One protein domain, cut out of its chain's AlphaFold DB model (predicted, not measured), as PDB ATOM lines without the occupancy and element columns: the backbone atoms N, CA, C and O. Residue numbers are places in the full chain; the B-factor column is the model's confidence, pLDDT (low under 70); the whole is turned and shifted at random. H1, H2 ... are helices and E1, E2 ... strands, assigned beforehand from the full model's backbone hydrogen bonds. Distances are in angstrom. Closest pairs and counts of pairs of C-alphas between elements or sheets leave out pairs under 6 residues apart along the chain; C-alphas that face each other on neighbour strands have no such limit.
ATOM      1  N   LEU A  32     -43.771  -8.665 -28.484       85.56
ATOM      2  CA  LEU A  32     -42.390  -8.560 -28.973       85.56
ATOM      3  C   LEU A  32     -41.389  -9.333 -28.118       85.56
ATOM      4  O   LEU A  32     -40.499  -9.962 -28.684       85.56
ATOM      5  N   ASN A  33     -41.553  -9.280 -26.793       87.62
ATOM      6  CA  ASN A  33     -40.651  -9.919 -25.837       87.62
ATOM      7  C   ASN A  33     -41.193 -11.273 -25.356       87.62
ATOM      8  O   ASN A  33     -40.413 -12.184 -25.123       87.62
ATOM      9  N   LEU A  34     -42.518 -11.434 -25.231       85.38
ATOM     10  CA  LEU A  34     -43.117 -12.716 -24.822       85.38
ATOM     11  C   LEU A  34     -42.987 -13.805 -25.891       85.38
ATOM     12  O   LEU A  34     -43.018 -14.984 -25.563       85.38
ATOM     13  N   SER A  35     -42.855 -13.420 -27.163       86.81
ATOM     14  CA  SER A  35     -42.661 -14.362 -28.272       86.81
ATOM     15  C   SER A  35     -41.228 -14.889 -28.390       86.81
ATOM     16  O   SER A  35     -40.952 -15.661 -29.307       86.81
ATOM     17  N   THR A  36     -40.313 -14.495 -27.498       88.88
ATOM     18  CA  THR A  36     -38.902 -14.885 -27.565       88.88
ATOM     19  C   THR A  36     -38.512 -15.903 -26.492       88.88
ATOM     20  O   THR A  36     -39.295 -16.238 -25.605       88.88
ATOM     21  N   LEU A  37     -37.274 -16.401 -26.557       89.31
ATOM     22  CA  LEU A  37     -36.707 -17.301 -25.545       89.31
ATOM     23  C   LEU A  37     -36.247 -16.571 -24.268       89.31
ATOM     24  O   LEU A  37     -35.854 -17.224 -23.301       89.31
ATOM     25  N   GLN A  38     -36.304 -15.235 -24.234       89.75
ATOM     26  CA  GLN A  38     -35.797 -14.436 -23.115       89.75
ATOM     27  C   GLN A  38     -36.487 -14.756 -21.775       89.75
ATOM     28  O   GLN A  38     -35.761 -14.961 -20.802       89.75
ATOM     29  N   PRO A  39     -37.830 -14.883 -21.677       88.00
ATOM     30  CA  PRO A  39     -38.477 -15.218 -20.407       88.00
ATOM     31  C   PRO A  39     -38.078 -16.603 -19.882       88.00
ATOM     32  O   PRO A  39     -37.882 -16.786 -18.681       88.00
ATOM     33  N   PHE A  40     -37.901 -17.578 -20.781       87.75
ATOM     34  CA  PHE A  40     -37.431 -18.917 -20.418       87.75
ATOM     35  C   PHE A  40     -35.996 -18.880 -19.890       87.75
ATOM     36  O   PHE A  40     -35.695 -19.512 -18.876       87.75
ATOM     37  N   TYR A  41     -35.122 -18.118 -20.551       89.19
ATOM     38  CA  TYR A  41     -33.746 -17.912 -20.113       89.19
ATOM     39  C   TYR A  41     -33.688 -17.233 -18.734       89.19
ATOM     40  O   TYR A  41     -33.040 -17.749 -17.823       89.19
ATOM     41  N   ALA A  42     -34.456 -16.157 -18.537       89.38
ATOM     42  CA  ALA A  42     -34.543 -15.446 -17.262       89.38
ATOM     43  C   ALA A  42     -35.050 -16.327 -16.117       89.38
ATOM     44  O   ALA A  42     -34.470 -16.324 -15.029       89.38
ATOM     45  N   ALA A  43     -36.079 -17.142 -16.363       87.81
ATOM     46  CA  ALA A  43     -36.589 -18.084 -15.373       87.81
ATOM     47  C   ALA A  43     -35.547 -19.150 -14.994       87.81
ATOM     48  O   ALA A  43     -35.419 -19.494 -13.820       87.81
ATOM     49  N   ARG A  44     -34.770 -19.667 -15.961       87.88
ATOM     50  CA  ARG A  44     -33.687 -20.627 -15.678       87.88
ATOM     51  C   ARG A  44     -32.588 -20.010 -14.818       87.88
ATOM     52  O   ARG A  44     -32.235 -20.620 -13.815       87.88
ATOM     53  N   LEU A  45     -32.105 -18.814 -15.161       88.75
ATOM     54  CA  LEU A  45     -31.076 -18.124 -14.373       88.75
ATOM     55  C   LEU A  45     -31.563 -17.789 -12.962       88.75
ATOM     56  O   LEU A  45     -30.869 -18.055 -11.985       88.75
ATOM     57  N   THR A  46     -32.779 -17.255 -12.848       89.31
ATOM     58  CA  THR A  46     -33.373 -16.904 -11.553       89.31
ATOM     59  C   THR A  46     -33.415 -18.116 -10.630       89.31
ATOM     60  O   THR A  46     -32.958 -18.031  -9.497       89.31
ATOM     61  N   ARG A  47     -33.878 -19.269 -11.119       87.00
ATOM     62  CA  ARG A  47     -33.919 -20.495 -10.313       87.00
ATOM     63  C   ARG A  47     -32.522 -21.001  -9.952       87.00
ATOM     64  O   ARG A  47     -32.287 -21.338  -8.797       87.00
ATOM     65  N   ALA A  48     -31.603 -21.020 -10.918       85.62
ATOM     66  CA  ALA A  48     -30.248 -21.529 -10.718       85.62
ATOM     67  C   ALA A  48     -29.457 -20.736  -9.664       85.62
ATOM     68  O   ALA A  48     -28.714 -21.340  -8.899       85.62
ATOM     69  N   PHE A  49     -29.629 -19.411  -9.603       87.81
ATOM     70  CA  PHE A  49     -28.852 -18.548  -8.704       87.81
ATOM     71  C   PHE A  49     -29.666 -18.024  -7.514       87.81
ATOM     72  O   PHE A  49     -29.297 -18.262  -6.363       87.81
ATOM     73  N   LEU A  50     -30.783 -17.333  -7.759       88.00
ATOM     74  CA  LEU A  50     -31.621 -16.785  -6.684       88.00
ATOM     75  C   LEU A  50     -32.433 -17.882  -5.992       88.00
ATOM     76  O   LEU A  50     -32.508 -17.897  -4.772       88.00
ATOM     77  N   GLY A  51     -32.969 -18.847  -6.742       87.25
ATOM     78  CA  GLY A  51     -33.672 -19.998  -6.170       87.25
ATOM     79  C   GLY A  51     -32.753 -20.886  -5.327       87.25
ATOM     80  O   GLY A  51     -33.101 -21.241  -4.206       87.25
ATOM     81  N   ALA A  52     -31.542 -21.183  -5.804       84.69
ATOM     82  CA  ALA A  52     -30.568 -21.971  -5.043       84.69
ATOM     83  C   ALA A  52     -30.084 -21.286  -3.749       84.69
ATOM     84  O   ALA A  52     -29.651 -21.968  -2.825       84.69
ATOM     85  N   SER A  53     -30.171 -19.955  -3.663       84.25
ATOM     86  CA  SER A  53     -29.823 -19.177  -2.464       84.25
ATOM     87  C   SER A  53     -31.042 -18.740  -1.640       84.25
ATOM     88  O   SER A  53     -30.893 -18.073  -0.615       84.25
ATOM     89  N   GLN A  85     -37.974 -14.453  -7.175       82.88
ATOM     90  CA  GLN A  85     -37.965 -13.248  -7.985       82.88
ATOM     91  C   GLN A  85     -37.826 -12.009  -7.104       82.88
ATOM     92  O   GLN A  85     -38.794 -11.513  -6.534       82.88
ATOM     93  N   LEU A  86     -36.610 -11.469  -7.033       83.81
ATOM     94  CA  LEU A  86     -36.346 -10.222  -6.322       83.81
ATOM     95  C   LEU A  86     -36.636  -9.010  -7.208       83.81
ATOM     96  O   LEU A  86     -36.131  -8.893  -8.331       83.81
ATOM     97  N   SER A  87     -37.425  -8.072  -6.683       84.25
ATOM     98  CA  SER A  87     -37.565  -6.753  -7.297       84.25
ATOM     99  C   SER A  87     -36.252  -5.973  -7.180       84.25
ATOM    100  O   SER A  87     -35.479  -6.169  -6.243       84.25
ATOM    101  N   LEU A  88     -36.008  -5.042  -8.106       81.69
ATOM    102  CA  LEU A  88     -34.822  -4.179  -8.039       81.69
ATOM    103  C   LEU A  88     -34.769  -3.339  -6.754       81.69
ATOM    104  O   LEU A  88     -33.685  -3.079  -6.248       81.69
ATOM    105  N   ASN A  89     -35.925  -2.926  -6.227       80.00
ATOM    106  CA  ASN A  89     -35.985  -2.129  -5.003       80.00
ATOM    107  C   ASN A  89     -35.604  -2.959  -3.779       80.00
ATOM    108  O   ASN A  89     -34.804  -2.498  -2.983       80.00
ATOM    109  N   ALA A  90     -36.109  -4.193  -3.665       82.06
ATOM    110  CA  ALA A  90     -35.695  -5.093  -2.588       82.06
ATOM    111  C   ALA A  90     -34.198  -5.429  -2.678       82.06
ATOM    112  O   ALA A  90     -33.522  -5.551  -1.664       82.06
ATOM    113  N   TYR A  91     -33.678  -5.554  -3.900       84.88
ATOM    114  CA  TYR A  91     -32.284  -5.903  -4.146       84.88
ATOM    115  C   TYR A  91     -31.290  -4.777  -3.844       84.88
ATOM    116  O   TYR A  91     -30.224  -5.029  -3.292       84.88
ATOM    117  N   TYR A  92     -31.634  -3.541  -4.212       85.38
ATOM    118  CA  TYR A  92     -30.812  -2.351  -3.972       85.38
ATOM    119  C   TYR A  92     -31.232  -1.576  -2.716       85.38
ATOM    120  O   TYR A  92     -30.824  -0.424  -2.556       85.38
ATOM    121  N   ASP A  93     -32.045  -2.176  -1.842       83.44
ATOM    122  CA  ASP A  93     -32.454  -1.553  -0.586       83.44
ATOM    123  C   ASP A  93     -31.201  -1.159   0.225       83.44
ATOM    124  O   ASP A  93     -30.332  -2.005   0.447       83.44
ATOM    125  N   PRO A  94     -31.070   0.099   0.687       82.19
ATOM    126  CA  PRO A  94     -29.908   0.558   1.448       82.19
ATOM    127  C   PRO A  94     -29.644  -0.213   2.748       82.19
ATOM    128  O   PRO A  94     -28.559  -0.098   3.315       82.19
ATOM    129  N   ARG A  95     -30.631  -0.960   3.258       84.12
ATOM    130  CA  ARG A  95     -30.497  -1.830   4.437       84.12
ATOM    131  C   ARG A  95     -29.783  -3.140   4.111       84.12
ATOM    132  O   ARG A  95     -29.326  -3.820   5.028       84.12
ATOM    133  N   VAL A  96     -29.697  -3.514   2.834       82.62
ATOM    134  CA  VAL A  96     -28.967  -4.698   2.387       82.62
ATOM    135  C   VAL A  96     -27.470  -4.422   2.503       82.62
ATOM    136  O   VAL A  96     -26.932  -3.520   1.872       82.62
ATOM    137  N   LEU A  97     -26.785  -5.237   3.306       82.44
ATOM    138  CA  LEU A  97     -25.331  -5.170   3.509       82.44
ATOM    139  C   LEU A  97     -24.548  -6.067   2.531       82.44
ATOM    140  O   LEU A  97     -23.346  -6.270   2.694       82.44
ATOM    141  N   ALA A  98     -25.231  -6.648   1.542       82.31
ATOM    142  CA  ALA A  98     -24.617  -7.505   0.536       82.31
ATOM    143  C   ALA A  98     -23.858  -6.679  -0.523       82.31
ATOM    144  O   ALA A  98     -24.190  -5.514  -0.754       82.31
ATOM    145  N   PRO A  99     -22.870  -7.278  -1.216       86.38
ATOM    146  CA  PRO A  99     -22.248  -6.655  -2.379       86.38
ATOM    147  C   PRO A  99     -23.299  -6.239  -3.417       86.38
ATOM    148  O   PRO A  99     -24.147  -7.035  -3.825       86.38
ATOM    149  N   LEU A 100     -23.236  -4.981  -3.851       84.88
ATOM    150  CA  LEU A 100     -24.177  -4.421  -4.817       84.88
ATOM    151  C   LEU A 100     -23.669  -4.662  -6.238       84.88
ATOM    152  O   LEU A 100     -22.508  -4.394  -6.547       84.88
ATOM    153  N   HIS A 101     -24.554  -5.125  -7.116       90.25
ATOM    154  CA  HIS A 101     -24.207  -5.344  -8.515       90.25
ATOM    155  C   HIS A 101     -24.332  -4.060  -9.333       90.25
ATOM    156  O   HIS A 101     -25.182  -3.206  -9.083       90.25
ATOM    157  N   LEU A 102     -23.489  -3.964 -10.357       93.38
ATOM    158  CA  LEU A 102     -23.716  -3.096 -11.501       93.38
ATOM    159  C   LEU A 102     -24.089  -3.998 -12.669       93.38
ATOM    160  O   LEU A 102     -23.278  -4.816 -13.095       93.38
ATOM    161  N   ILE A 103     -25.322  -3.884 -13.154       94.94
ATOM    162  CA  ILE A 103     -25.798  -4.734 -14.248       94.94
ATOM    163  C   ILE A 103     -25.606  -3.968 -15.551       94.94
ATOM    164  O   ILE A 103     -26.259  -2.947 -15.785       94.94
ATOM    165  N   ASN A 104     -24.690  -4.460 -16.381       95.75
ATOM    166  CA  ASN A 104     -24.304  -3.829 -17.634       95.75
ATOM    167  C   ASN A 104     -25.087  -4.436 -18.798       95.75
ATOM    168  O   ASN A 104     -25.170  -5.644 -18.959       95.75
ATOM    169  N   VAL A 105     -25.657  -3.583 -19.636       95.44
ATOM    170  CA  VAL A 105     -26.514  -3.963 -20.756       95.44
ATOM    171  C   VAL A 105     -26.110  -3.147 -21.974       95.44
ATOM    172  O   VAL A 105     -25.802  -1.958 -21.868       95.44
ATOM    173  N   THR A 106     -26.158  -3.750 -23.156       95.25
ATOM    174  CA  THR A 106     -25.944  -3.013 -24.401       95.25
ATOM    175  C   THR A 106     -27.266  -2.491 -24.939       95.25
ATOM    176  O   THR A 106     -28.171  -3.247 -25.289       95.25
ATOM    177  N   LEU A 107     -27.370  -1.171 -25.071       93.81
ATOM    178  CA  LEU A 107     -28.431  -0.518 -25.827       93.81
ATOM    179  C   LEU A 107     -28.000  -0.424 -27.291       93.81
ATOM    180  O   LEU A 107     -27.070   0.310 -27.624       93.81
ATOM    181  N   ASN A 108     -28.684  -1.142 -28.179       93.19
ATOM    182  CA  ASN A 108     -28.297  -1.234 -29.586       93.19
ATOM    183  C   ASN A 108     -28.668   0.040 -30.364       93.19
ATOM    184  O   ASN A 108     -29.764   0.596 -30.227       93.19
ATOM    185  N   LEU A 109     -27.745   0.493 -31.211       91.00
ATOM    186  CA  LEU A 109     -27.863   1.712 -32.008       91.00
ATOM    187  C   LEU A 109     -27.152   1.524 -33.352       91.00
ATOM    188  O   LEU A 109     -25.991   1.885 -33.509       91.00
ATOM    189  N   THR A 110     -27.852   0.968 -34.334       88.94
ATOM    190  CA  THR A 110     -27.339   0.804 -35.704       88.94
ATOM    191  C   THR A 110     -27.778   1.925 -36.639       88.94
ATOM    192  O   THR A 110     -27.170   2.121 -37.687       88.94
ATOM    193  N   VAL A 111     -28.819   2.678 -36.274       83.19
ATOM    194  CA  VAL A 111     -29.351   3.791 -37.066       83.19
ATOM    195  C   VAL A 111     -28.975   5.113 -36.399       83.19
ATOM    196  O   VAL A 111     -29.628   5.543 -35.446       83.19
ATOM    197  N   ASP A 112     -27.950   5.784 -36.928       68.81
ATOM    198  CA  ASP A 112     -27.525   7.113 -36.483       68.81
ATOM    199  C   ASP A 112     -27.379   8.087 -37.674       68.81
ATOM    200  O   ASP A 112     -26.413   7.998 -38.421       68.81
ATOM    201  N   PRO A 113     -28.300   9.042 -37.896       54.16
ATOM    202  CA  PRO A 113     -28.144  10.047 -38.951       54.16
ATOM    203  C   PRO A 113     -27.038  11.084 -38.690       54.16
ATOM    204  O   PRO A 113     -26.634  11.747 -39.636       54.16
ATOM    205  N   ARG A 122     -19.195   1.148 -33.104       75.50
ATOM    206  CA  ARG A 122     -19.720   0.687 -31.813       75.50
ATOM    207  C   ARG A 122     -21.121   0.081 -31.890       75.50
ATOM    208  O   ARG A 122     -21.411  -0.823 -31.116       75.50
ATOM    209  N   LYS A 123     -21.989   0.591 -32.775       87.50
ATOM    210  CA  LYS A 123     -23.386   0.140 -32.969       87.50
ATOM    211  C   LYS A 123     -24.210  -0.066 -31.675       87.50
ATOM    212  O   LYS A 123     -25.213  -0.780 -31.667       87.50
ATOM    213  N   GLY A 124     -23.813   0.573 -30.576       89.75
ATOM    214  CA  GLY A 124     -24.410   0.403 -29.259       89.75
ATOM    215  C   GLY A 124     -23.849   1.384 -28.231       89.75
ATOM    216  O   GLY A 124     -22.816   2.020 -28.457       89.75
ATOM    217  N   LYS A 125     -24.571   1.531 -27.120       91.88
ATOM    218  CA  LYS A 125     -24.220   2.360 -25.962       91.88
ATOM    219  C   LYS A 125     -24.336   1.541 -24.672       91.88
ATOM    220  O   LYS A 125     -25.220   0.683 -24.610       91.88
ATOM    221  N   PRO A 126     -23.526   1.832 -23.643       93.56
ATOM    222  CA  PRO A 126     -23.642   1.158 -22.359       93.56
ATOM    223  C   PRO A 126     -24.880   1.670 -21.619       93.56
ATOM    224  O   PRO A 126     -25.075   2.879 -21.470       93.56
ATOM    225  N   LEU A 127     -25.723   0.745 -21.173       93.50
ATOM    226  CA  LEU A 127     -26.771   0.950 -20.184       93.50
ATOM    227  C   LEU A 127     -26.319   0.257 -18.896       93.50
ATOM    228  O   LEU A 127     -26.057  -0.938 -18.906       93.50
ATOM    229  N   CYS A 128     -26.248   0.992 -17.794       93.62
ATOM    230  CA  CYS A 128     -25.890   0.448 -16.489       93.62
ATOM    231  C   CYS A 128     -27.060   0.612 -15.522       93.62
ATOM    232  O   CYS A 128     -27.647   1.697 -15.425       93.62
ATOM    233  N   LEU A 129     -27.381  -0.467 -14.813       92.06
ATOM    234  CA  LEU A 129     -28.231  -0.435 -13.633       92.06
ATOM    235  C   LEU A 129     -27.342  -0.445 -12.401       92.06
ATOM    236  O   LEU A 129     -26.459  -1.292 -12.277       92.06
ATOM    237  N   ALA A 130     -27.601   0.480 -11.489       89.69
ATOM    238  CA  ALA A 130     -26.814   0.666 -10.283       89.69
ATOM    239  C   ALA A 130     -27.716   1.049  -9.100       89.69
ATOM    240  O   ALA A 130     -28.800   1.600  -9.323       89.69
ATOM    241  N   PRO A 131     -27.266   0.845  -7.851       87.25
ATOM    242  CA  PRO A 131     -27.938   1.408  -6.688       87.25
ATOM    243  C   PRO A 131     -27.954   2.943  -6.757       87.25
ATOM    244  O   PRO A 131     -26.979   3.590  -7.153       87.25
ATOM    245  N   GLY A 132     -29.072   3.542  -6.363       76.19
ATOM    246  CA  GLY A 132     -29.229   4.988  -6.245       76.19
ATOM    247  C   GLY A 132     -30.636   5.471  -6.593       76.19
ATOM    248  O   GLY A 132     -31.428   4.727  -7.166       76.19
ATOM    249  N   PRO A 133     -30.953   6.743  -6.289       64.50
ATOM    250  CA  PRO A 133     -32.272   7.299  -6.554       64.50
ATOM    251  C   PRO A 133     -32.620   7.202  -8.041       64.50
ATOM    252  O   PRO A 133     -31.863   7.671  -8.905       64.50
ATOM    253  N   CYS A 134     -33.786   6.621  -8.322       62.22
ATOM    254  CA  CYS A 134     -34.397   6.669  -9.642       62.22
ATOM    255  C   CYS A 134     -34.794   8.113  -9.989       62.22
ATOM    256  O   CYS A 134     -35.198   8.889  -9.120       62.22
ATOM    257  N   VAL A 135     -34.713   8.496 -11.267       55.69
ATOM    258  CA  VAL A 135     -35.236   9.797 -11.706       55.69
ATOM    259  C   VAL A 135     -36.713   9.643 -12.066       55.69
ATOM    260  O   VAL A 135     -37.066   8.843 -12.930       55.69
ATOM    261  N   ALA A 136     -37.580  10.407 -11.399       52.59
ATOM    262  CA  ALA A 136     -39.028  10.340 -11.593       52.59
ATOM    263  C   ALA A 136     -39.472  10.869 -12.955       52.59
ATOM    264  O   ALA A 136     -38.902  11.824 -13.489       52.59
ATOM    265  N   GLN A 137     -40.596  10.345 -13.443       49.72
ATOM    266  CA  GLN A 137     -41.368  11.006 -14.488       49.72
ATOM    267  C   GLN A 137     -42.089  12.231 -13.908       49.72
ATOM    268  O   GLN A 137     -42.973  12.103 -13.068       49.72
ATOM    269  N   THR A 138     -41.764  13.436 -14.367       42.38
ATOM    270  CA  THR A 138     -42.512  14.642 -13.968       42.38
ATOM    271  C   THR A 138     -43.923  14.611 -14.569       42.38
ATOM    272  O   THR A 138     -44.078  14.404 -15.779       42.38
ATOM    273  N   GLY A 139     -44.944  14.839 -13.732       47.72
ATOM    274  CA  GLY A 139     -46.352  14.964 -14.137       47.72
ATOM    275  C   GLY A 139     -47.254  13.752 -13.862       47.72
ATOM    276  O   GLY A 139     -48.454  13.841 -14.110       47.72
ATOM    277  N   ASP A 147     -39.056   4.221  -2.096       48.12
ATOM    278  CA  ASP A 147     -38.285   2.990  -2.155       48.12
ATOM    279  C   ASP A 147     -37.667   2.709  -3.546       48.12
ATOM    280  O   ASP A 147     -37.289   1.578  -3.839       48.12
ATOM    281  N   ALA A 148     -37.588   3.692  -4.457       63.44
ATOM    282  CA  ALA A 148     -36.973   3.502  -5.779       63.44
ATOM    283  C   ALA A 148     -35.431   3.584  -5.724       63.44
ATOM    284  O   ALA A 148     -34.836   4.624  -6.031       63.44
ATOM    285  N   TYR A 149     -34.792   2.470  -5.363       69.94
ATOM    286  CA  TYR A 149     -33.342   2.371  -5.143       69.94
ATOM    287  C   TYR A 149     -32.517   1.971  -6.377       69.94
ATOM    288  O   TYR A 149     -31.307   1.782  -6.273       69.94
ATOM    289  N   ALA A 150     -33.148   1.858  -7.549       81.44
ATOM    290  CA  ALA A 150     -32.471   1.530  -8.800       81.44
ATOM    291  C   ALA A 150     -32.319   2.753  -9.719       81.44
ATOM    292  O   ALA A 150     -33.298   3.390 -10.128       81.44
ATOM    293  N   ARG A 151     -31.079   3.026 -10.126       84.25
ATOM    294  CA  ARG A 151     -30.716   4.041 -11.116       84.25
ATOM    295  C   ARG A 151     -30.367   3.383 -12.445       84.25
ATOM    296  O   ARG A 151     -29.591   2.435 -12.490       84.25
ATOM    297  N   PHE A 152     -30.868   3.969 -13.528       87.19
ATOM    298  CA  PHE A 152     -30.523   3.595 -14.894       87.19
ATOM    299  C   PHE A 152     -29.705   4.713 -15.540       87.19
ATOM    300  O   PHE A 152     -30.120   5.877 -15.529       87.19
ATOM    301  N   THR A 153     -28.552   4.375 -16.110       88.31
ATOM    302  CA  THR A 153     -27.699   5.332 -16.826       88.31
ATOM    303  C   THR A 153     -27.353   4.819 -18.212       88.31
ATOM    304  O   THR A 153     -26.774   3.746 -18.339       88.31
ATOM    305  N   ILE A 154     -27.661   5.600 -19.245       89.38
ATOM    306  CA  ILE A 154     -27.243   5.350 -20.626       89.38
ATOM    307  C   ILE A 154     -26.075   6.275 -20.923       89.38
ATOM    308  O   ILE A 154     -26.251   7.493 -20.924       89.38
ATOM    309  N   ASP A 155     -24.905   5.713 -21.219       88.00
ATOM    310  CA  ASP A 155     -23.733   6.500 -21.626       88.00
ATOM    311  C   ASP A 155     -23.357   7.563 -20.567       88.00
ATOM    312  O   ASP A 155     -22.991   8.690 -20.885       88.00
ATOM    313  N   GLY A 156     -23.539   7.225 -19.282       84.94
ATOM    314  CA  GLY A 156     -23.330   8.119 -18.133       84.94
ATOM    315  C   GLY A 156     -24.497   9.060 -17.804       84.94
ATOM    316  O   GLY A 156     -24.508   9.669 -16.737       84.94
ATOM    317  N   TRP A 157     -25.513   9.154 -18.663       84.25
ATOM    318  CA  TRP A 157     -26.673  10.022 -18.456       84.25
ATOM    319  C   TRP A 157     -27.836   9.260 -17.834       84.25
ATOM    320  O   TRP A 157     -28.209   8.191 -18.312       84.25
ATOM    321  N   ALA A 158     -28.467   9.831 -16.809       81.38
ATOM    322  CA  ALA A 158     -29.650   9.228 -16.205       81.38
ATOM    323  C   ALA A 158     -30.783   9.052 -17.233       81.38
ATOM    324  O   ALA A 158     -31.099   9.968 -18.005       81.38
ATOM    325  N   CYS A 159     -31.429   7.889 -17.220       76.44
ATOM    326  CA  CYS A 159     -32.634   7.621 -17.993       76.44
ATOM    327  C   CYS A 159     -33.788   7.182 -17.090       76.44
ATOM    328  O   CYS A 159     -33.593   6.715 -15.967       76.44
ATOM    329  N   CYS A 160     -35.004   7.385 -17.587       70.75
ATOM    330  CA  CYS A 160     -36.237   7.033 -16.904       70.75
ATOM    331  C   CYS A 160     -36.935   5.919 -17.690       70.75
ATOM    332  O   CYS A 160     -37.181   6.101 -18.890       70.75
ATOM    333  N   PRO A 161     -37.307   4.795 -17.054       69.88
ATOM    334  CA  PRO A 161     -38.228   3.849 -17.672       69.88
ATOM    335  C   PRO A 161     -39.572   4.528 -17.962       69.88
ATOM    336  O   PRO A 161     -40.034   5.382 -17.192       69.88
ATOM    337  N   ASP A 162     -40.221   4.153 -19.068       64.88
ATOM    338  CA  ASP A 162     -41.571   4.630 -19.349       64.88
ATOM    339  C   ASP A 162     -42.631   3.808 -18.596       64.88
ATOM    340  O   ASP A 162     -43.100   2.788 -19.092       64.88
ATOM    341  N   VAL A 163     -43.032   4.273 -17.408       59.06
ATOM    342  CA  VAL A 163     -44.106   3.688 -16.583       59.06
ATOM    343  C   VAL A 163     -45.500   4.258 -16.886       59.06
ATOM    344  O   VAL A 163     -46.479   3.853 -16.266       59.06
ATOM    345  N   SER A 164     -45.631   5.187 -17.843       52.34
ATOM    346  CA  SER A 164     -46.903   5.871 -18.145       52.34
ATOM    347  C   SER A 164     -47.931   5.004 -18.883       52.34
ATOM    348  O   SER A 164     -49.027   5.475 -19.193       52.34
ATOM    349  N   TRP A 165     -47.606   3.733 -19.135       50.44
ATOM    350  CA  TRP A 165     -48.480   2.748 -19.772       50.44
ATOM    351  C   TRP A 165     -48.780   1.576 -18.818       50.44
ATOM    352  O   TRP A 165     -48.203   0.503 -18.982       50.44
ATOM    353  N   PRO A 166     -49.703   1.734 -17.845       39.56
ATOM    354  CA  PRO A 166     -50.048   0.674 -16.894       39.56
ATOM    355  C   PRO A 166     -50.942  -0.425 -17.498       39.56
ATOM    356  O   PRO A 166     -51.189  -1.435 -16.854       39.56
ATOM    357  N   SER A 167     -51.471  -0.249 -18.716       36.56
ATOM    358  CA  SER A 167     -52.603  -1.046 -19.229       36.56
ATOM    359  C   SER A 167     -52.281  -2.057 -20.337       36.56
ATOM    360  O   SER A 167     -53.194  -2.600 -20.954       36.56
ATOM    361  N   SER A 168     -51.011  -2.384 -20.580       35.97
ATOM    362  CA  SER A 168     -50.629  -3.466 -21.502       35.97
ATOM    363  C   SER A 168     -49.718  -4.484 -20.810       35.97
ATOM    364  O   SER A 168     -48.519  -4.523 -21.063       35.97
ATOM    365  N   GLY A 169     -50.340  -5.249 -19.904       33.84
ATOM    366  CA  GLY A 169     -50.016  -6.600 -19.417       33.84
ATOM    367  C   GLY A 169     -48.556  -6.959 -19.139       33.84
ATOM    368  O   GLY A 169     -47.806  -7.158 -20.086       33.84
ATOM    369  N   LYS A 170     -48.211  -7.160 -17.855       38.88
ATOM    370  CA  LYS A 170     -47.061  -7.924 -17.304       38.88
ATOM    371  C   LYS A 170     -45.638  -7.604 -17.795       38.88
ATOM    372  O   LYS A 170     -44.674  -8.059 -17.202       38.88
ATOM    373  N   LEU A 171     -45.470  -6.806 -18.845       39.00
ATOM    374  CA  LEU A 171     -44.179  -6.517 -19.474       39.00
ATOM    375  C   LEU A 171     -43.565  -5.189 -19.013       39.00
ATOM    376  O   LEU A 171     -42.376  -4.949 -19.217       39.00
ATOM    377  N   ALA A 172     -44.410  -4.322 -18.450       37.19
ATOM    378  CA  ALA A 172     -44.046  -3.070 -17.790       37.19
ATOM    379  C   ALA A 172     -44.134  -3.176 -16.254       37.19
ATOM    380  O   ALA A 172     -43.835  -2.204 -15.562       37.19
ATOM    381  N   GLU A 173     -44.517  -4.346 -15.723       45.03
ATOM    382  CA  GLU A 173     -44.248  -4.674 -14.323       45.03
ATOM    383  C   GLU A 173     -42.731  -4.640 -14.122       45.03
ATOM    384  O   GLU A 173     -41.964  -5.017 -15.011       45.03
ATOM    385  N   SER A 174     -42.303  -4.083 -12.991       57.22
ATOM    386  CA  SER A 174     -40.903  -3.910 -12.620       57.22
ATOM    387  C   SER A 174     -40.121  -5.197 -12.876       57.22
ATOM    388  O   SER A 174     -40.239  -6.149 -12.105       57.22
ATOM    389  N   ARG A 175     -39.341  -5.225 -13.964       76.31
ATOM    390  CA  ARG A 175     -38.443  -6.340 -14.276       76.31
ATOM    391  C   ARG A 175     -37.617  -6.664 -13.039       76.31
ATOM    392  O   ARG A 175     -37.064  -5.760 -12.405       76.31
ATOM    393  N   THR A 176     -37.578  -7.941 -12.701       85.56
ATOM    394  CA  THR A 176     -36.851  -8.455 -11.544       85.56
ATOM    395  C   THR A 176     -35.348  -8.352 -11.791       85.56
ATOM    396  O   THR A 176     -34.898  -8.126 -12.917       85.56
ATOM    397  N   VAL A 177     -34.544  -8.545 -10.748       88.81
ATOM    398  CA  VAL A 177     -33.086  -8.664 -10.903       88.81
ATOM    399  C   VAL A 177     -32.747  -9.778 -11.894       88.81
ATOM    400  O   VAL A 177     -31.925  -9.573 -12.783       88.81
ATOM    401  N   GLY A 178     -33.435 -10.920 -11.798       89.75
ATOM    402  CA  GLY A 178     -33.245 -12.062 -12.692       89.75
ATOM    403  C   GLY A 178     -33.487 -11.725 -14.164       89.75
ATOM    404  O   GLY A 178     -32.698 -12.122 -15.021       89.75
ATOM    405  N   ASP A 179     -34.505 -10.915 -14.466       89.56
ATOM    406  CA  ASP A 179     -34.762 -10.446 -15.832       89.56
ATOM    407  C   ASP A 179     -33.624  -9.574 -16.368       89.56
ATOM    408  O   ASP A 179     -33.234  -9.704 -17.527       89.56
ATOM    409  N   TRP A 180     -33.086  -8.680 -15.536       91.62
ATOM    410  CA  TRP A 180     -31.992  -7.793 -15.930       91.62
ATOM    411  C   TRP A 180     -30.665  -8.525 -16.088       91.62
ATOM    412  O   TRP A 180     -29.947  -8.248 -17.045       91.62
ATOM    413  N   ILE A 181     -30.374  -9.493 -15.220       93.31
ATOM    414  CA  ILE A 181     -29.224 -10.391 -15.381       93.31
ATOM    415  C   ILE A 181     -29.364 -11.206 -16.672       93.31
ATOM    416  O   ILE A 181     -28.411 -11.315 -17.438       93.31
ATOM    417  N   ALA A 182     -30.564 -11.695 -16.989       92.75
ATOM    418  CA  ALA A 182     -30.813 -12.410 -18.238       92.75
ATOM    419  C   ALA A 182     -30.648 -11.532 -19.484       92.75
ATOM    420  O   ALA A 182     -30.165 -12.004 -20.507       92.75
ATOM    421  N   ILE A 183     -31.027 -10.253 -19.418       93.25
ATOM    422  CA  ILE A 183     -30.758  -9.294 -20.500       93.25
ATOM    423  C   ILE A 183     -29.249  -9.024 -20.608       93.25
ATOM    424  O   ILE A 183     -28.719  -8.973 -21.715       93.25
ATOM    425  N   SER A 184     -28.561  -8.875 -19.473       94.38
ATOM    426  CA  SER A 184     -27.113  -8.656 -19.401       94.38
ATOM    427  C   SER A 184     -26.306  -9.810 -19.991       94.38
ATOM    428  O   SER A 184     -25.250  -9.526 -20.534       94.38
ATOM    429  N   GLY A 185     -26.785 -11.057 -19.897       90.75
ATOM    430  CA  GLY A 185     -26.151 -12.260 -20.461       90.75
ATOM    431  C   GLY A 185     -26.790 -12.774 -21.760       90.75
ATOM    432  O   GLY A 185     -26.650 -13.946 -22.109       90.75
ATOM    433  N   ALA A 186     -27.566 -11.940 -22.462       87.56
ATOM    434  CA  ALA A 186     -28.294 -12.310 -23.679       87.56
ATOM    435  C   ALA A 186     -27.386 -12.412 -24.927       87.56
ATOM    436  O   ALA A 186     -27.623 -11.725 -25.931       87.56
ATOM    437  N   ALA A 187     -26.358 -13.266 -24.876       83.06
ATOM    438  CA  ALA A 187     -25.292 -13.371 -25.879       83.06
ATOM    439  C   ALA A 187     -25.786 -13.716 -27.298       83.06
ATOM    440  O   ALA A 187     -25.153 -13.367 -28.291       83.06
ATOM    441  N   VAL A 188     -26.944 -14.381 -27.420       86.81
ATOM    442  CA  VAL A 188     -27.580 -14.687 -28.711       86.81
ATOM    443  C   VAL A 188     -28.819 -13.818 -28.899       86.81
ATOM    444  O   VAL A 188     -29.899 -14.092 -28.373       86.81
ATOM    445  N   SER A 189     -28.673 -12.746 -29.673       89.38
ATOM    446  CA  SER A 189     -29.779 -11.857 -30.026       89.38
ATOM    447  C   SER A 189     -29.583 -11.250 -31.413       89.38
ATOM    448  O   SER A 189     -28.506 -11.316 -31.997       89.38
ATOM    449  N   THR A 190     -30.622 -10.627 -31.960       88.56
ATOM    450  CA  THR A 190     -30.554  -9.958 -33.269       88.56
ATOM    451  C   THR A 190     -29.727  -8.668 -33.224       88.56
ATOM    452  O   THR A 190     -29.249  -8.196 -34.252       88.56
ATOM    453  N   GLY A 191     -29.546  -8.090 -32.031       86.88
ATOM    454  CA  GLY A 191     -28.678  -6.942 -31.779       86.88
ATOM    455  C   GLY A 191     -27.435  -7.356 -30.997       86.88
ATOM    456  O   GLY A 191     -27.481  -7.476 -29.779       86.88
ATOM    457  N   LEU A 192     -26.313  -7.521 -31.690       88.69
ATOM    458  CA  LEU A 192     -25.029  -7.957 -31.126       88.69
ATOM    459  C   LEU A 192     -24.054  -6.780 -30.939       88.69
ATOM    460  O   LEU A 192     -22.844  -6.924 -31.124       88.69
ATOM    461  N   GLY A 193     -24.571  -5.569 -30.687       87.44
ATOM    462  CA  GLY A 193     -23.773  -4.343 -30.629       87.44
ATOM    463  C   GLY A 193     -22.904  -4.189 -31.880       87.44
ATOM    464  O   GLY A 193     -23.418  -4.172 -33.005       87.44
ATOM    465  N   ARG A 194     -21.583  -4.144 -31.695       85.12
ATOM    466  CA  ARG A 194     -20.580  -4.009 -32.772       85.12
ATOM    467  C   ARG A 194     -20.684  -5.072 -33.862       85.12
ATOM    468  O   ARG A 194     -20.534  -4.754 -35.042       85.12
ATOM    469  N   ALA A 195     -21.001  -6.308 -33.481       87.62
ATOM    470  CA  ALA A 195     -21.100  -7.442 -34.395       87.62
ATOM    471  C   ALA A 195     -22.447  -7.510 -35.142       87.62
ATOM    472  O   ALA A 195     -22.681  -8.426 -35.927       87.62
ATOM    473  N   THR A 196     -23.349  -6.545 -34.934       89.44
ATOM    474  CA  THR A 196     -24.661  -6.546 -35.590       89.44
ATOM    475  C   THR A 196     -24.525  -6.400 -37.106       89.44
ATOM    476  O   THR A 196     -23.984  -5.403 -37.605       89.44
ATOM    477  N   THR A 197     -25.095  -7.351 -37.846       90.62
ATOM    478  CA  THR A 197     -25.242  -7.299 -39.307       90.62
ATOM    479  C   THR A 197     -26.686  -7.603 -39.697       90.62
ATOM    480  O   THR A 197     -27.406  -8.264 -38.953       90.62
ATOM    481  N   LEU A 198     -27.117  -7.143 -40.875       92.31
ATOM    482  CA  LEU A 198     -28.456  -7.443 -41.390       92.31
ATOM    483  C   LEU A 198     -28.689  -8.955 -41.523       92.31
ATOM    484  O   LEU A 198     -29.723  -9.453 -41.092       92.31
ATOM    485  N   GLY A 199     -27.718  -9.680 -42.090       91.94
ATOM    486  CA  GLY A 199     -27.833 -11.120 -42.324       91.94
ATOM    487  C   GLY A 199     -27.987 -11.909 -41.025       91.94
ATOM    488  O   GLY A 199     -28.918 -12.701 -40.901       91.94
ATOM    489  N   THR A 200     -27.134 -11.647 -40.029       90.31
ATOM    490  CA  THR A 200     -27.222 -12.331 -38.727       90.31
ATOM    491  C   THR A 200     -28.515 -11.987 -37.990       90.31
ATOM    492  O   THR A 200     -29.172 -12.882 -37.468       90.31
ATOM    493  N   SER A 201     -28.934 -10.719 -38.014       93.50
ATOM    494  CA  SER A 201     -30.187 -10.262 -37.403       93.50
ATOM    495  C   SER A 201     -31.417 -10.932 -38.020       93.50
ATOM    496  O   SER A 201     -32.307 -11.381 -37.300       93.50
ATOM    497  N   LEU A 202     -31.462 -11.045 -39.351       95.25
ATOM    498  CA  LEU A 202     -32.564 -11.697 -40.053       95.25
ATOM    499  C   LEU A 202     -32.605 -13.201 -39.755       95.25
ATOM    500  O   LEU A 202     -33.670 -13.722 -39.433       95.25
ATOM    501  N   LEU A 203     -31.459 -13.886 -39.823       94.56
ATOM    502  CA  LEU A 203     -31.363 -15.324 -39.556       94.56
ATOM    503  C   LEU A 203     -31.785 -15.666 -38.122       94.56
ATOM    504  O   LEU A 203     -32.662 -16.506 -37.928       94.56
ATOM    505  N   LEU A 204     -31.214 -14.983 -37.124       93.25
ATOM    506  CA  LEU A 204     -31.565 -15.189 -35.715       93.25
ATOM    507  C   LEU A 204     -33.024 -14.827 -35.443       93.25
ATOM    508  O   LEU A 204     -33.710 -15.515 -34.688       93.25
ATOM    509  N   GLY A 205     -33.518 -13.771 -36.088       92.31
ATOM    510  CA  GLY A 205     -34.894 -13.334 -35.946       92.31
ATOM    511  C   GLY A 205     -35.910 -14.333 -36.508       92.31
ATOM    512  O   GLY A 205     -36.887 -14.639 -35.828       92.31
ATOM    513  N   LEU A 206     -35.660 -14.887 -37.700       92.94
ATOM    514  CA  LEU A 206     -36.504 -15.923 -38.315       92.94
ATOM    515  C   LEU A 206     -36.431 -17.261 -37.565       92.94
ATOM    516  O   LEU A 206     -37.443 -17.944 -37.446       92.94
ATOM    517  N   ALA A 207     -35.263 -17.609 -37.016       92.75
ATOM    518  CA  ALA A 207     -35.084 -18.782 -36.157       92.75
ATOM    519  C   ALA A 207     -35.629 -18.586 -34.725       92.75
ATOM    520  O   ALA A 207     -35.570 -19.503 -33.910       92.75
ATOM    521  N   ASN A 208     -36.134 -17.390 -34.401       91.12
ATOM    522  CA  ASN A 208     -36.572 -16.979 -33.065       91.12
ATOM    523  C   ASN A 208     -35.500 -17.121 -31.957       91.12
ATOM    524  O   ASN A 208     -35.816 -17.205 -30.768       91.12
ATOM    525  N   LEU A 209     -34.218 -17.086 -32.330       89.94
ATOM    526  CA  LEU A 209     -33.069 -17.060 -31.418       89.94
ATOM    527  C   LEU A 209     -32.824 -15.621 -30.937       89.94
ATOM    528  O   LEU A 209     -31.873 -14.948 -31.335       89.94
ATOM    529  N   ARG A 210     -33.762 -15.120 -30.128       90.62
ATOM    530  CA  ARG A 210     -33.884 -13.703 -29.757       90.62
ATOM    531  C   ARG A 210     -33.880 -13.532 -28.234       90.62
ATOM    532  O   ARG A 210     -34.938 -13.454 -27.622       90.62
ATOM    533  N   LEU A 211     -32.714 -13.463 -27.593       90.12
ATOM    534  CA  LEU A 211     -32.649 -13.207 -26.141       90.12
ATOM    535  C   LEU A 211     -32.725 -11.717 -25.775       90.12
ATOM    536  O   LEU A 211     -32.907 -11.380 -24.608       90.12
ATOM    537  N   GLY A 212     -32.612 -10.821 -26.759       89.69
ATOM    538  CA  GLY A 212     -32.752  -9.385 -26.537       89.69
ATOM    539  C   GLY A 212     -34.183  -8.978 -26.178       89.69
ATOM    540  O   GLY A 212     -35.145  -9.725 -26.371       89.69
ATOM    541  N   THR A 213     -34.331  -7.769 -25.643       90.88
ATOM    542  CA  THR A 213     -35.625  -7.246 -25.197       90.88
ATOM    543  C   THR A 213     -35.839  -5.830 -25.707       90.88
ATOM    544  O   THR A 213     -34.949  -4.982 -25.653       90.88
ATOM    545  N   TRP A 214     -37.057  -5.539 -26.142       90.31
ATOM    546  CA  TRP A 214     -37.505  -4.173 -26.344       90.31
ATOM    547  C   TRP A 214     -37.948  -3.564 -25.015       90.31
ATOM    548  O   TRP A 214     -38.849  -4.077 -24.346       90.31
ATOM    549  N   TRP A 215     -37.325  -2.456 -24.634       86.25
ATOM    550  CA  TRP A 215     -37.587  -1.752 -23.387       86.25
ATOM    551  C   TRP A 215     -38.075  -0.330 -23.667       86.25
ATOM    552  O   TRP A 215     -37.400   0.409 -24.388       86.25
ATOM    553  N   PRO A 216     -39.243   0.075 -23.142       79.56
ATOM    554  CA  PRO A 216     -39.710   1.442 -23.280       79.56
ATOM    555  C   PRO A 216     -39.030   2.346 -22.239       79.56
ATOM    556  O   PRO A 216     -39.260   2.221 -21.036       79.56
ATOM    557  N   SER A 217     -38.190   3.277 -22.689       75.31
ATOM    558  CA  SER A 217     -37.536   4.262 -21.817       75.31
ATOM    559  C   SER A 217     -37.275   5.582 -22.541       75.31
ATOM    560  O   SER A 217     -37.424   5.692 -23.763       75.31
ATOM    561  N   TYR A 218     -36.885   6.610 -21.791       71.06
ATOM    562  CA  TYR A 218     -36.466   7.893 -22.348       71.06
ATOM    563  C   TYR A 218     -35.412   8.584 -21.468       71.06
ATOM    564  O   TYR A 218     -35.343   8.335 -20.263       71.06
ATOM    565  N   PRO A 219     -34.577   9.474 -22.039       70.50
ATOM    566  CA  PRO A 219     -33.627  10.265 -21.261       70.50
ATOM    567  C   PRO A 219     -34.318  11.062 -20.149       70.50
ATOM    568  O   PRO A 219     -35.375  11.659 -20.370       70.50
ATOM    569  N   ALA A 220     -33.707  11.132 -18.964       62.75
ATOM    570  CA  ALA A 220     -34.306  11.807 -17.811       62.75
ATOM    571  C   ALA A 220     -34.502  13.321 -18.020       62.75
ATOM    572  O   ALA A 220     -35.411  13.927 -17.451       62.75
ATOM    573  N   SER A 221     -33.703  13.944 -18.891       60.03
ATOM    574  CA  SER A 221     -33.905  15.334 -19.322       60.03
ATOM    575  C   SER A 221     -35.291  15.559 -19.941       60.03
ATOM    576  O   SER A 221     -35.891  16.609 -19.733       60.03
ATOM    577  N   HIS A 222     -35.849  14.558 -20.631       61.56
ATOM    578  CA  HIS A 222     -37.191  14.614 -21.220       61.56
ATOM    579  C   HIS A 222     -38.303  14.386 -20.185       61.56
ATOM    580  O   HIS A 222     -39.477  14.659 -20.456       61.56
ATOM    581  N   ALA A 223     -37.960  13.858 -19.007       55.62
ATOM    582  CA  ALA A 223     -38.885  13.753 -17.894       55.62
ATOM    583  C   ALA A 223     -39.150  15.144 -17.313       55.62
ATOM    584  O   ALA A 223     -40.318  15.512 -17.200       55.62
ATOM    585  N   ARG A 224     -38.089  15.911 -17.004       52.22
ATOM    586  CA  ARG A 224     -38.110  17.199 -16.268       52.22
ATOM    587  C   ARG A 224     -38.964  18.299 -16.906       52.22
ATOM    588  O   ARG A 224     -39.473  19.166 -16.207       52.22
ATOM    589  N   GLU A 225     -39.161  18.249 -18.216       52.75
ATOM    590  CA  GLU A 225     -40.006  19.197 -18.938       52.75
ATOM    591  C   GLU A 225     -41.437  18.651 -19.047       52.75
ATOM    592  O   GLU A 225     -41.720  17.756 -19.841       52.75
ATOM    593  N   GLY A 226     -42.362  19.166 -18.235       54.06
ATOM    594  CA  GLY A 226     -43.788  18.839 -18.343       54.06
ATOM    595  C   GLY A 226     -44.452  19.386 -19.623       54.06
ATOM    596  O   GLY A 226     -43.902  20.217 -20.348       54.06
ATOM    597  N   GLY A 227     -45.680  18.937 -19.910       57.06
ATOM    598  CA  GLY A 227     -46.531  19.501 -20.970       57.06
ATOM    599  C   GLY A 227     -46.270  18.986 -22.398       57.06
ATOM    600  O   GLY A 227     -45.627  17.959 -22.623       57.06
ATOM    601  N   ARG A 228     -46.815  19.694 -23.406       53.38
ATOM    602  CA  ARG A 228     -46.755  19.292 -24.834       53.38
ATOM    603  C   ARG A 228     -45.316  19.156 -25.360       53.38
ATOM    604  O   ARG A 228     -45.055  18.262 -26.161       53.38
ATOM    605  N   ARG A 229     -44.386  19.996 -24.880       51.06
ATOM    606  CA  ARG A 229     -42.956  19.966 -25.252       51.06
ATOM    607  C   ARG A 229     -42.240  18.719 -24.718       51.06
ATOM    608  O   ARG A 229     -41.544  18.061 -25.485       51.06
ATOM    609  N   GLY A 230     -42.504  18.322 -23.472       58.91
ATOM    610  CA  GLY A 230     -42.011  17.059 -22.911       58.91
ATOM    611  C   GLY A 230     -42.520  15.834 -23.667       58.91
ATOM    612  O   GLY A 230     -41.749  14.950 -24.031       58.91
ATOM    613  N   ARG A 231     -43.819  15.808 -24.000       60.31
ATOM    614  CA  ARG A 231     -44.428  14.701 -24.762       60.31
ATOM    615  C   ARG A 231     -43.860  14.575 -26.181       60.31
ATOM    616  O   ARG A 231     -43.680  13.456 -26.655       60.31
ATOM    617  N   ALA A 232     -43.555  15.700 -26.831       59.03
ATOM    618  CA  ALA A 232     -42.889  15.735 -28.132       59.03
ATOM    619  C   ALA A 232     -41.434  15.233 -28.064       59.03
ATOM    620  O   ALA A 232     -40.989  14.559 -28.983       59.03
ATOM    621  N   ARG A 233     -40.706  15.494 -26.969       61.03
ATOM    622  CA  ARG A 233     -39.331  14.996 -26.769       61.03
ATOM    623  C   ARG A 233     -39.260  13.521 -26.360       61.03
ATOM    624  O   ARG A 233     -38.316  12.836 -26.738       61.03
ATOM    625  N   ARG A 234     -40.255  13.004 -25.628       61.16
ATOM    626  CA  ARG A 234     -40.378  11.563 -25.304       61.16
ATOM    627  C   ARG A 234     -40.713  10.712 -26.538       61.16
ATOM    628  O   ARG A 234     -40.304   9.559 -26.615       61.16
ATOM    629  N   HIS A 235     -41.426  11.298 -27.498       64.00
ATOM    630  CA  HIS A 235     -41.825  10.670 -28.759       64.00
ATOM    631  C   HIS A 235     -41.487  11.579 -29.947       64.00
ATOM    632  O   HIS A 235     -42.402  12.150 -30.553       64.00
ATOM    633  N   PRO A 236     -40.198  11.754 -30.279       60.94
ATOM    634  CA  PRO A 236     -39.773  12.661 -31.344       60.94
ATOM    635  C   PRO A 236     -40.406  12.315 -32.699       60.94
ATOM    636  O   PRO A 236     -40.706  13.215 -33.480       60.94
ATOM    637  N   GLU A 237     -40.726  11.041 -32.944       65.06
ATOM    638  CA  GLU A 237     -41.464  10.594 -34.127       65.06
ATOM    639  C   GLU A 237     -42.827  11.287 -34.295       65.06
ATOM    640  O   GLU A 237     -43.247  11.550 -35.421       65.06
ATOM    641  N   ARG A 238     -43.508  11.637 -33.196       63.12
ATOM    642  CA  ARG A 238     -44.807  12.333 -33.234       63.12
ATOM    643  C   ARG A 238     -44.675  13.797 -33.633       63.12
ATOM    644  O   ARG A 238     -45.651  14.371 -34.104       63.12
ATOM    645  N   ALA A 239     -43.506  14.396 -33.412       60.88
ATOM    646  CA  ALA A 239     -43.250  15.796 -33.720       60.88
ATOM    647  C   ALA A 239     -42.804  15.992 -35.176       60.88
ATOM    648  O   ALA A 239     -43.219  16.958 -35.806       60.88
ATOM    649  N   THR A 240     -41.984  15.084 -35.712       63.94
ATOM    650  CA  THR A 240     -41.414  15.216 -37.064       63.94
ATOM    651  C   THR A 240     -42.258  14.550 -38.150       63.94
ATOM    652  O   THR A 240     -42.343  15.078 -39.255       63.94
ATOM    653  N   HIS A 241     -42.921  13.422 -37.856       73.62
ATOM    654  CA  HIS A 241     -43.721  12.675 -38.834       73.62
ATOM    655  C   HIS A 241     -45.010  12.111 -38.204       73.62
ATOM    656  O   HIS A 241     -45.078  10.920 -37.886       73.62
ATOM    657  N   PRO A 242     -46.075  12.924 -38.053       74.94
ATOM    658  CA  PRO A 242     -47.278  12.537 -37.308       74.94
ATOM    659  C   PRO A 242     -48.003  11.323 -37.910       74.94
ATOM    660  O   PRO A 242     -48.446  10.447 -37.169       74.94
ATOM    661  N   TRP A 243     -48.058  11.213 -39.241       77.69
ATOM    662  CA  TRP A 243     -48.657  10.069 -39.941       77.69
ATOM    663  C   TRP A 243     -47.869   8.773 -39.729       77.69
ATOM    664  O   TRP A 243     -48.452   7.728 -39.446       77.69
ATOM    665  N   LEU A 244     -46.535   8.849 -39.787       77.69
ATOM    666  CA  LEU A 244     -45.662   7.714 -39.492       77.69
ATOM    667  C   LEU A 244     -45.815   7.283 -38.030       77.69
ATOM    668  O   LEU A 244     -45.910   6.093 -37.745       77.69
ATOM    669  N   ALA A 245     -45.888   8.237 -37.101       77.38
ATOM    670  CA  ALA A 245     -46.099   7.947 -35.690       77.38
ATOM    671  C   ALA A 245     -47.475   7.318 -35.414       77.38
ATOM    672  O   ALA A 245     -47.569   6.422 -34.575       77.38
ATOM    673  N   ALA A 246     -48.522   7.741 -36.127       79.31
ATOM    674  CA  ALA A 246     -49.841   7.114 -36.068       79.31
ATOM    675  C   ALA A 246     -49.806   5.673 -36.610       79.31
ATOM    676  O   ALA A 246     -50.319   4.764 -35.961       79.31
ATOM    677  N   GLY A 247     -49.121   5.441 -37.736       81.25
ATOM    678  CA  GLY A 247     -48.908   4.101 -38.291       81.25
ATOM    679  C   GLY A 247     -48.138   3.180 -37.339       81.25
ATOM    680  O   GLY A 247     -48.587   2.071 -37.054       81.25
ATOM    681  N   ILE A 248     -47.032   3.662 -36.760       81.88
ATOM    682  CA  ILE A 248     -46.263   2.935 -35.734       81.88
ATOM    683  C   ILE A 248     -47.124   2.665 -34.497       81.88
ATOM    684  O   ILE A 248     -46.979   1.626 -33.864       81.88
ATOM    685  N   ALA A 249     -48.015   3.581 -34.114       79.75
ATOM    686  CA  ALA A 249     -48.890   3.368 -32.968       79.75
ATOM    687  C   ALA A 249     -49.934   2.266 -33.216       79.75
ATOM    688  O   ALA A 249     -50.266   1.553 -32.272       79.75
ATOM    689  N   LEU A 250     -50.429   2.121 -34.450       83.50
ATOM    690  CA  LEU A 250     -51.385   1.076 -34.835       83.50
ATOM    691  C   LEU A 250     -50.719  -0.294 -35.022       83.50
ATOM    692  O   LEU A 250     -51.286  -1.301 -34.613       83.50
ATOM    693  N   PHE A 251     -49.513  -0.323 -35.591       87.31
ATOM    694  CA  PHE A 251     -48.774  -1.546 -35.926       87.31
ATOM    695  C   PHE A 251     -47.448  -1.638 -35.166       87.31
ATOM    696  O   PHE A 251     -46.397  -1.918 -35.744       87.31
ATOM    697  N   ARG A 252     -47.468  -1.351 -33.859       86.19
ATOM    698  CA  ARG A 252     -46.244  -1.197 -33.057       86.19
ATOM    699  C   ARG A 252     -45.406  -2.469 -33.047       86.19
ATOM    700  O   ARG A 252     -44.205  -2.415 -33.307       86.19
ATOM    701  N   THR A 253     -46.046  -3.598 -32.764       87.75
ATOM    702  CA  THR A 253     -45.415  -4.922 -32.728       87.75
ATOM    703  C   THR A 253     -44.755  -5.249 -34.066       87.75
ATOM    704  O   THR A 253     -43.573  -5.564 -34.114       87.75
ATOM    705  N   GLN A 254     -45.475  -5.096 -35.176       91.06
ATOM    706  CA  GLN A 254     -44.956  -5.392 -36.512       91.06
ATOM    707  C   GLN A 254     -43.822  -4.446 -36.895       91.06
ATOM    708  O   GLN A 254     -42.832  -4.871 -37.480       91.06
ATOM    709  N   TYR A 255     -43.943  -3.168 -36.534       90.75
ATOM    710  CA  TYR A 255     -42.925  -2.170 -36.810       90.75
ATOM    711  C   TYR A 255     -41.597  -2.495 -36.118       90.75
ATOM    712  O   TYR A 255     -40.551  -2.507 -36.769       90.75
ATOM    713  N   TYR A 256     -41.624  -2.766 -34.810       90.62
ATOM    714  CA  TYR A 256     -40.405  -3.065 -34.057       90.62
ATOM    715  C   TYR A 256     -39.850  -4.453 -34.371       90.62
ATOM    716  O   TYR A 256     -38.633  -4.585 -34.451       90.62
ATOM    717  N   LEU A 257     -40.701  -5.441 -34.668       92.31
ATOM    718  CA  LEU A 257     -40.248  -6.728 -35.196       92.31
ATOM    719  C   LEU A 257     -39.557  -6.552 -36.555       92.31
ATOM    720  O   LEU A 257     -38.473  -7.076 -36.768       92.31
ATOM    721  N   GLY A 258     -40.130  -5.754 -37.458       92.62
ATOM    722  CA  GLY A 258     -39.498  -5.420 -38.734       92.62
ATOM    723  C   GLY A 258     -38.180  -4.662 -38.556       92.62
ATOM    724  O   GLY A 258     -37.216  -4.932 -39.269       92.62
ATOM    725  N   CYS A 259     -38.092  -3.752 -37.581       92.69
ATOM    726  CA  CYS A 259     -36.832  -3.098 -37.219       92.69
ATOM    727  C   CYS A 259     -35.795  -4.105 -36.713       92.69
ATOM    728  O   CYS A 259     -34.641  -4.040 -37.116       92.69
ATOM    729  N   GLU A 260     -36.207  -5.045 -35.870       93.19
ATOM    730  CA  GLU A 260     -35.350  -6.101 -35.348       93.19
ATOM    731  C   GLU A 260     -34.831  -7.009 -36.473       93.19
ATOM    732  O   GLU A 260     -33.625  -7.157 -36.631       93.19
ATOM    733  N   LEU A 261     -35.708  -7.512 -37.345       94.06
ATOM    734  CA  LEU A 261     -35.334  -8.352 -38.493       94.06
ATOM    735  C   LEU A 261     -34.447  -7.624 -39.512       94.06
ATOM    736  O   LEU A 261     -33.645  -8.252 -40.196       94.06
ATOM    737  N   SER A 262     -34.565  -6.297 -39.601       93.94
ATOM    738  CA  SER A 262     -33.750  -5.464 -40.495       93.94
ATOM    739  C   SER A 262     -32.495  -4.879 -39.839       93.94
ATOM    740  O   SER A 262     -31.834  -4.040 -40.450       93.94
ATOM    741  N   ALA A 263     -32.152  -5.291 -38.612       92.75
ATOM    742  CA  ALA A 263     -31.023  -4.758 -37.847       92.75
ATOM    743  C   ALA A 263     -31.069  -3.226 -37.664       92.75
ATOM    744  O   ALA A 263     -30.034  -2.555 -37.690       92.75
ATOM    745  N   ARG A 264     -32.264  -2.642 -37.500       91.62
ATOM    746  CA  ARG A 264     -32.508  -1.192 -37.381       91.62
ATOM    747  C   ARG A 264     -32.847  -0.783 -35.950       91.62
ATOM    748  O   ARG A 264     -34.004  -0.554 -35.588       91.62
ATOM    749  N   PHE A 265     -31.816  -0.593 -35.144       91.94
ATOM    750  CA  PHE A 265     -31.920  -0.141 -33.765       91.94
ATOM    751  C   PHE A 265     -31.655   1.360 -33.680       91.94
ATOM    752  O   PHE A 265     -30.611   1.853 -34.099       91.94
ATOM    753  N   HIS A 266     -32.622   2.102 -33.149       87.81
ATOM    754  CA  HIS A 266     -32.609   3.568 -33.150       87.81
ATOM    755  C   HIS A 266     -32.057   4.171 -31.846       87.81
ATOM    756  O   HIS A 266     -32.021   5.395 -31.697       87.81
ATOM    757  N   GLY A 267     -31.662   3.323 -30.891       87.25
ATOM    758  CA  GLY A 267     -31.238   3.713 -29.551       87.25
ATOM    759  C   GLY A 267     -32.163   4.742 -28.894       87.25
ATOM    760  O   GLY A 267     -33.383   4.627 -28.961       87.25
ATOM    761  N   THR A 268     -31.593   5.787 -28.293       81.56
ATOM    762  CA  THR A 268     -32.336   6.813 -27.534       81.56
ATOM    763  C   THR A 268     -33.184   7.762 -28.391       81.56
ATOM    764  O   THR A 268     -33.820   8.664 -27.850       81.56
ATOM    765  N   ARG A 269     -33.199   7.601 -29.723       78.19
ATOM    766  CA  ARG A 269     -33.973   8.451 -30.649       78.19
ATOM    767  C   ARG A 269     -35.443   8.058 -30.741       78.19
ATOM    768  O   ARG A 269     -36.222   8.806 -31.312       78.19
ATOM    769  N   ARG A 270     -35.819   6.881 -30.244       78.38
ATOM    770  CA  ARG A 270     -37.212   6.426 -30.150       78.38
ATOM    771  C   ARG A 270     -37.516   6.063 -28.709       78.38
ATOM    772  O   ARG A 270     -36.596   5.761 -27.958       78.38
ATOM    773  N   GLY A 271     -38.797   6.037 -28.354       75.94
ATOM    774  CA  GLY A 271     -39.238   5.660 -27.007       75.94
ATOM    775  C   GLY A 271     -39.081   4.173 -26.662       75.94
ATOM    776  O   GLY A 271     -39.394   3.793 -25.544       75.94
ATOM    777  N   TRP A 272     -38.652   3.328 -27.606       83.31
ATOM    778  CA  TRP A 272     -38.404   1.897 -27.399       83.31
ATOM    779  C   TRP A 272     -36.971   1.577 -27.817       83.31
ATOM    780  O   TRP A 272     -36.588   1.820 -28.965       83.31
ATOM    781  N   GLN A 273     -36.189   1.037 -26.889       88.06
ATOM    782  CA  GLN A 273     -34.791   0.679 -27.093       88.06
ATOM    783  C   GLN A 273     -34.627  -0.834 -27.083       88.06
ATOM    784  O   GLN A 273     -35.256  -1.522 -26.284       88.06
ATOM    785  N   TYR A 274     -33.780  -1.350 -27.970       92.88
ATOM    786  CA  TYR A 274     -33.453  -2.772 -27.996       92.88
ATOM    787  C   TYR A 274     -32.224  -3.036 -27.131       92.88
ATOM    788  O   TYR A 274     -31.146  -2.485 -27.383       92.88
ATOM    789  N   LEU A 275     -32.409  -3.865 -26.113       93.50
ATOM    790  CA  LEU A 275     -31.408  -4.230 -25.125       93.50
ATOM    791  C   LEU A 275     -30.881  -5.636 -25.402       93.50
ATOM    792  O   LEU A 275     -31.662  -6.538 -25.705       93.50
ATOM    793  N   SER A 276     -29.573  -5.815 -25.269       93.88
ATOM    794  CA  SER A 276     -28.902  -7.112 -25.363       93.88
ATOM    795  C   SER A 276     -27.714  -7.195 -24.403       93.88
ATOM    796  O   SER A 276     -27.489  -6.266 -23.622       93.88
ATOM    797  N   ASP A 277     -26.972  -8.301 -24.478       94.44
ATOM    798  CA  ASP A 277     -25.821  -8.613 -23.628       94.44
ATOM    799  C   ASP A 277     -24.887  -7.414 -23.391       94.44
ATOM    800  O   ASP A 277     -24.540  -6.692 -24.333       94.44
ATOM    801  N   GLY A 278     -24.465  -7.198 -22.145       93.81
ATOM    802  CA  GLY A 278     -23.497  -6.155 -21.787       93.81
ATOM    803  C   GLY A 278     -22.145  -6.329 -22.489       93.81
ATOM    804  O   GLY A 278     -21.529  -5.341 -22.898       93.81
ATOM    805  N   GLY A 279     -21.747  -7.577 -22.740       92.19
ATOM    806  CA  GLY A 279     -20.528  -7.965 -23.439       92.19
ATOM    807  C   GLY A 279     -20.472  -7.535 -24.902       92.19
ATOM    808  O   GLY A 279     -19.385  -7.322 -25.440       92.19
ATOM    809  N   HIS A 280     -21.616  -7.266 -25.544       92.38
ATOM    810  CA  HIS A 280     -21.630  -6.664 -26.884       92.38
ATOM    811  C   HIS A 280     -21.027  -5.244 -26.916       92.38
ATOM    812  O   HIS A 280     -20.588  -4.771 -27.976       92.38
ATOM    813  N   PHE A 281     -21.004  -4.554 -25.770       93.06
ATOM    814  CA  PHE A 281     -20.310  -3.284 -25.582       93.06
ATOM    815  C   PHE A 281     -18.955  -3.487 -24.893       93.06
ATOM    816  O   PHE A 281     -17.934  -3.126 -25.484       93.06
TER     817      PHE A 281
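AT A GLANCE: This is residues 32 to 53, 85 to 113, 122 to 139 and 147 to 281 of the 451 residues of an uncharacterized protein of Cupriavidus necator (UniProt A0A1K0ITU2). A small closed barrel of six antiparallel strands makes the core, with H3 packed on its outside and the longest helix, H1, crossing over H3 as a further layer. A series of five helices, H5 to H9, leads away from the end of E5 and comes back to the barrel at H9, whose last residue, Leu 261, meets H4 at Leu 202. The printed part has 204 residues with nine named helices and six named strands, in the order H1 H2 E1 E2 E3 E4 H3 H4 E5 H5 H6 H7 H8 H9 E6. Round the ring run E1, E2, E3, E4, E5, E6 and back to E1, and the class is mixed, helices and strands. The whole is compact, with a radius of gyration of the C-alphas of 16.7 A and spans of 50 by 42 by 32 A.

HOW THE PARTS SIT: In the barrel, E1, residues 103 to 108, and E2, residues 124 to 131, are antiparallel neighbours at 153 degrees, with N 105 and O 127 at 2.8 A. On the other side of E2 is E3, residues 150 to 154, with N 151 and O 130 at 2.8 A. E3 forms a hairpin with E4, residues 157 to 161, where N 154 and O 157 are 2.8 A apart. E4 is antiparallel to E5, residues 213 to 219, with N 160 and O 218 at 2.9 A. E5 is antiparallel to E6, residues 272 to 277, with N 215 and O 273 at 2.8 A. E6 closes the ring on E1, with N 106 and O 276 at 2.9 A. The pairing is staggered: E5 pairs with E6 over residues 213 to 216 and with E4 over residues 217 to 219. H3, residues 177 to 184, is outside the barrel at a height over the sheet of 8.3 A and only just stands up from it, rising 42 degrees; the closest C-alphas of H3 and E6 are those of Ser 184 and Asp 277, 4.4 A apart. H1, residues 38 to 51, touches H3 at a steep tilt of 53 degrees, opposite ways, with the C-alphas of Ala 42 and Ala 182 closest at 4.9 A. H2, residues 88 to 91, is on the barrel with 10 pairs of C-alphas within 10 A. H9, residues 252 to 261, is on the barrel too, and touches H4, residues 198 to 206, at a steep tilt of 55 degrees, opposite ways, the C-alphas of Leu 202 and Leu 261 being closest at 4.6 A. H5, residues 221 to 224, is on the barrel and touches H6, residues 227 to 234, with the C-alphas of His 222 and Gly 230 closest at 5.7 A; H6 is only just on the barrel, with 5 pairs of C-alphas within 10 A. H7, residues 236 to 240, and H8, residues 242 to 250, are not on it and touch only at the corner, with the C-alphas of Arg 238 and Ala 245 closest at 5.2 A. Every O i to N i+4 pair is within hydrogen-bond range in H1, H3, H4, H6, H7, H8 and H9; H2 and H5 are too short for such a pair.

IN THESE COORDINATES: E2 is the longest strand, 22.9 A from C-alpha 124 at (-24.410, 0.403, -29.259) to C-alpha 131. E5 measures 18.1 A, E6 16.8 A and E1 15.9 A. H1 measures 18.0 A from C-alpha 38 at (-35.797, -14.436, -23.115) to C-alpha 51, and H9 14.1 A. E6 ends at C-alpha 277, (-25.821, -8.613, -23.628).

THE WHOLE: The two C-alphas farthest apart, those of Leu 97 and Trp 243, are 51.6 A apart. Three cuts leave out residues 54 to 84, 114 to 121 and 140 to 146, with C-alpha gaps of 11.5 A, 14.5 A and 18.8 A. The links H2 to E1, E4 to H3 and H3 to H4 are long. Mean pLDDT of the printed part is 79.8; 47 residues are under 70, among them 161 to 174 and 220 to 240.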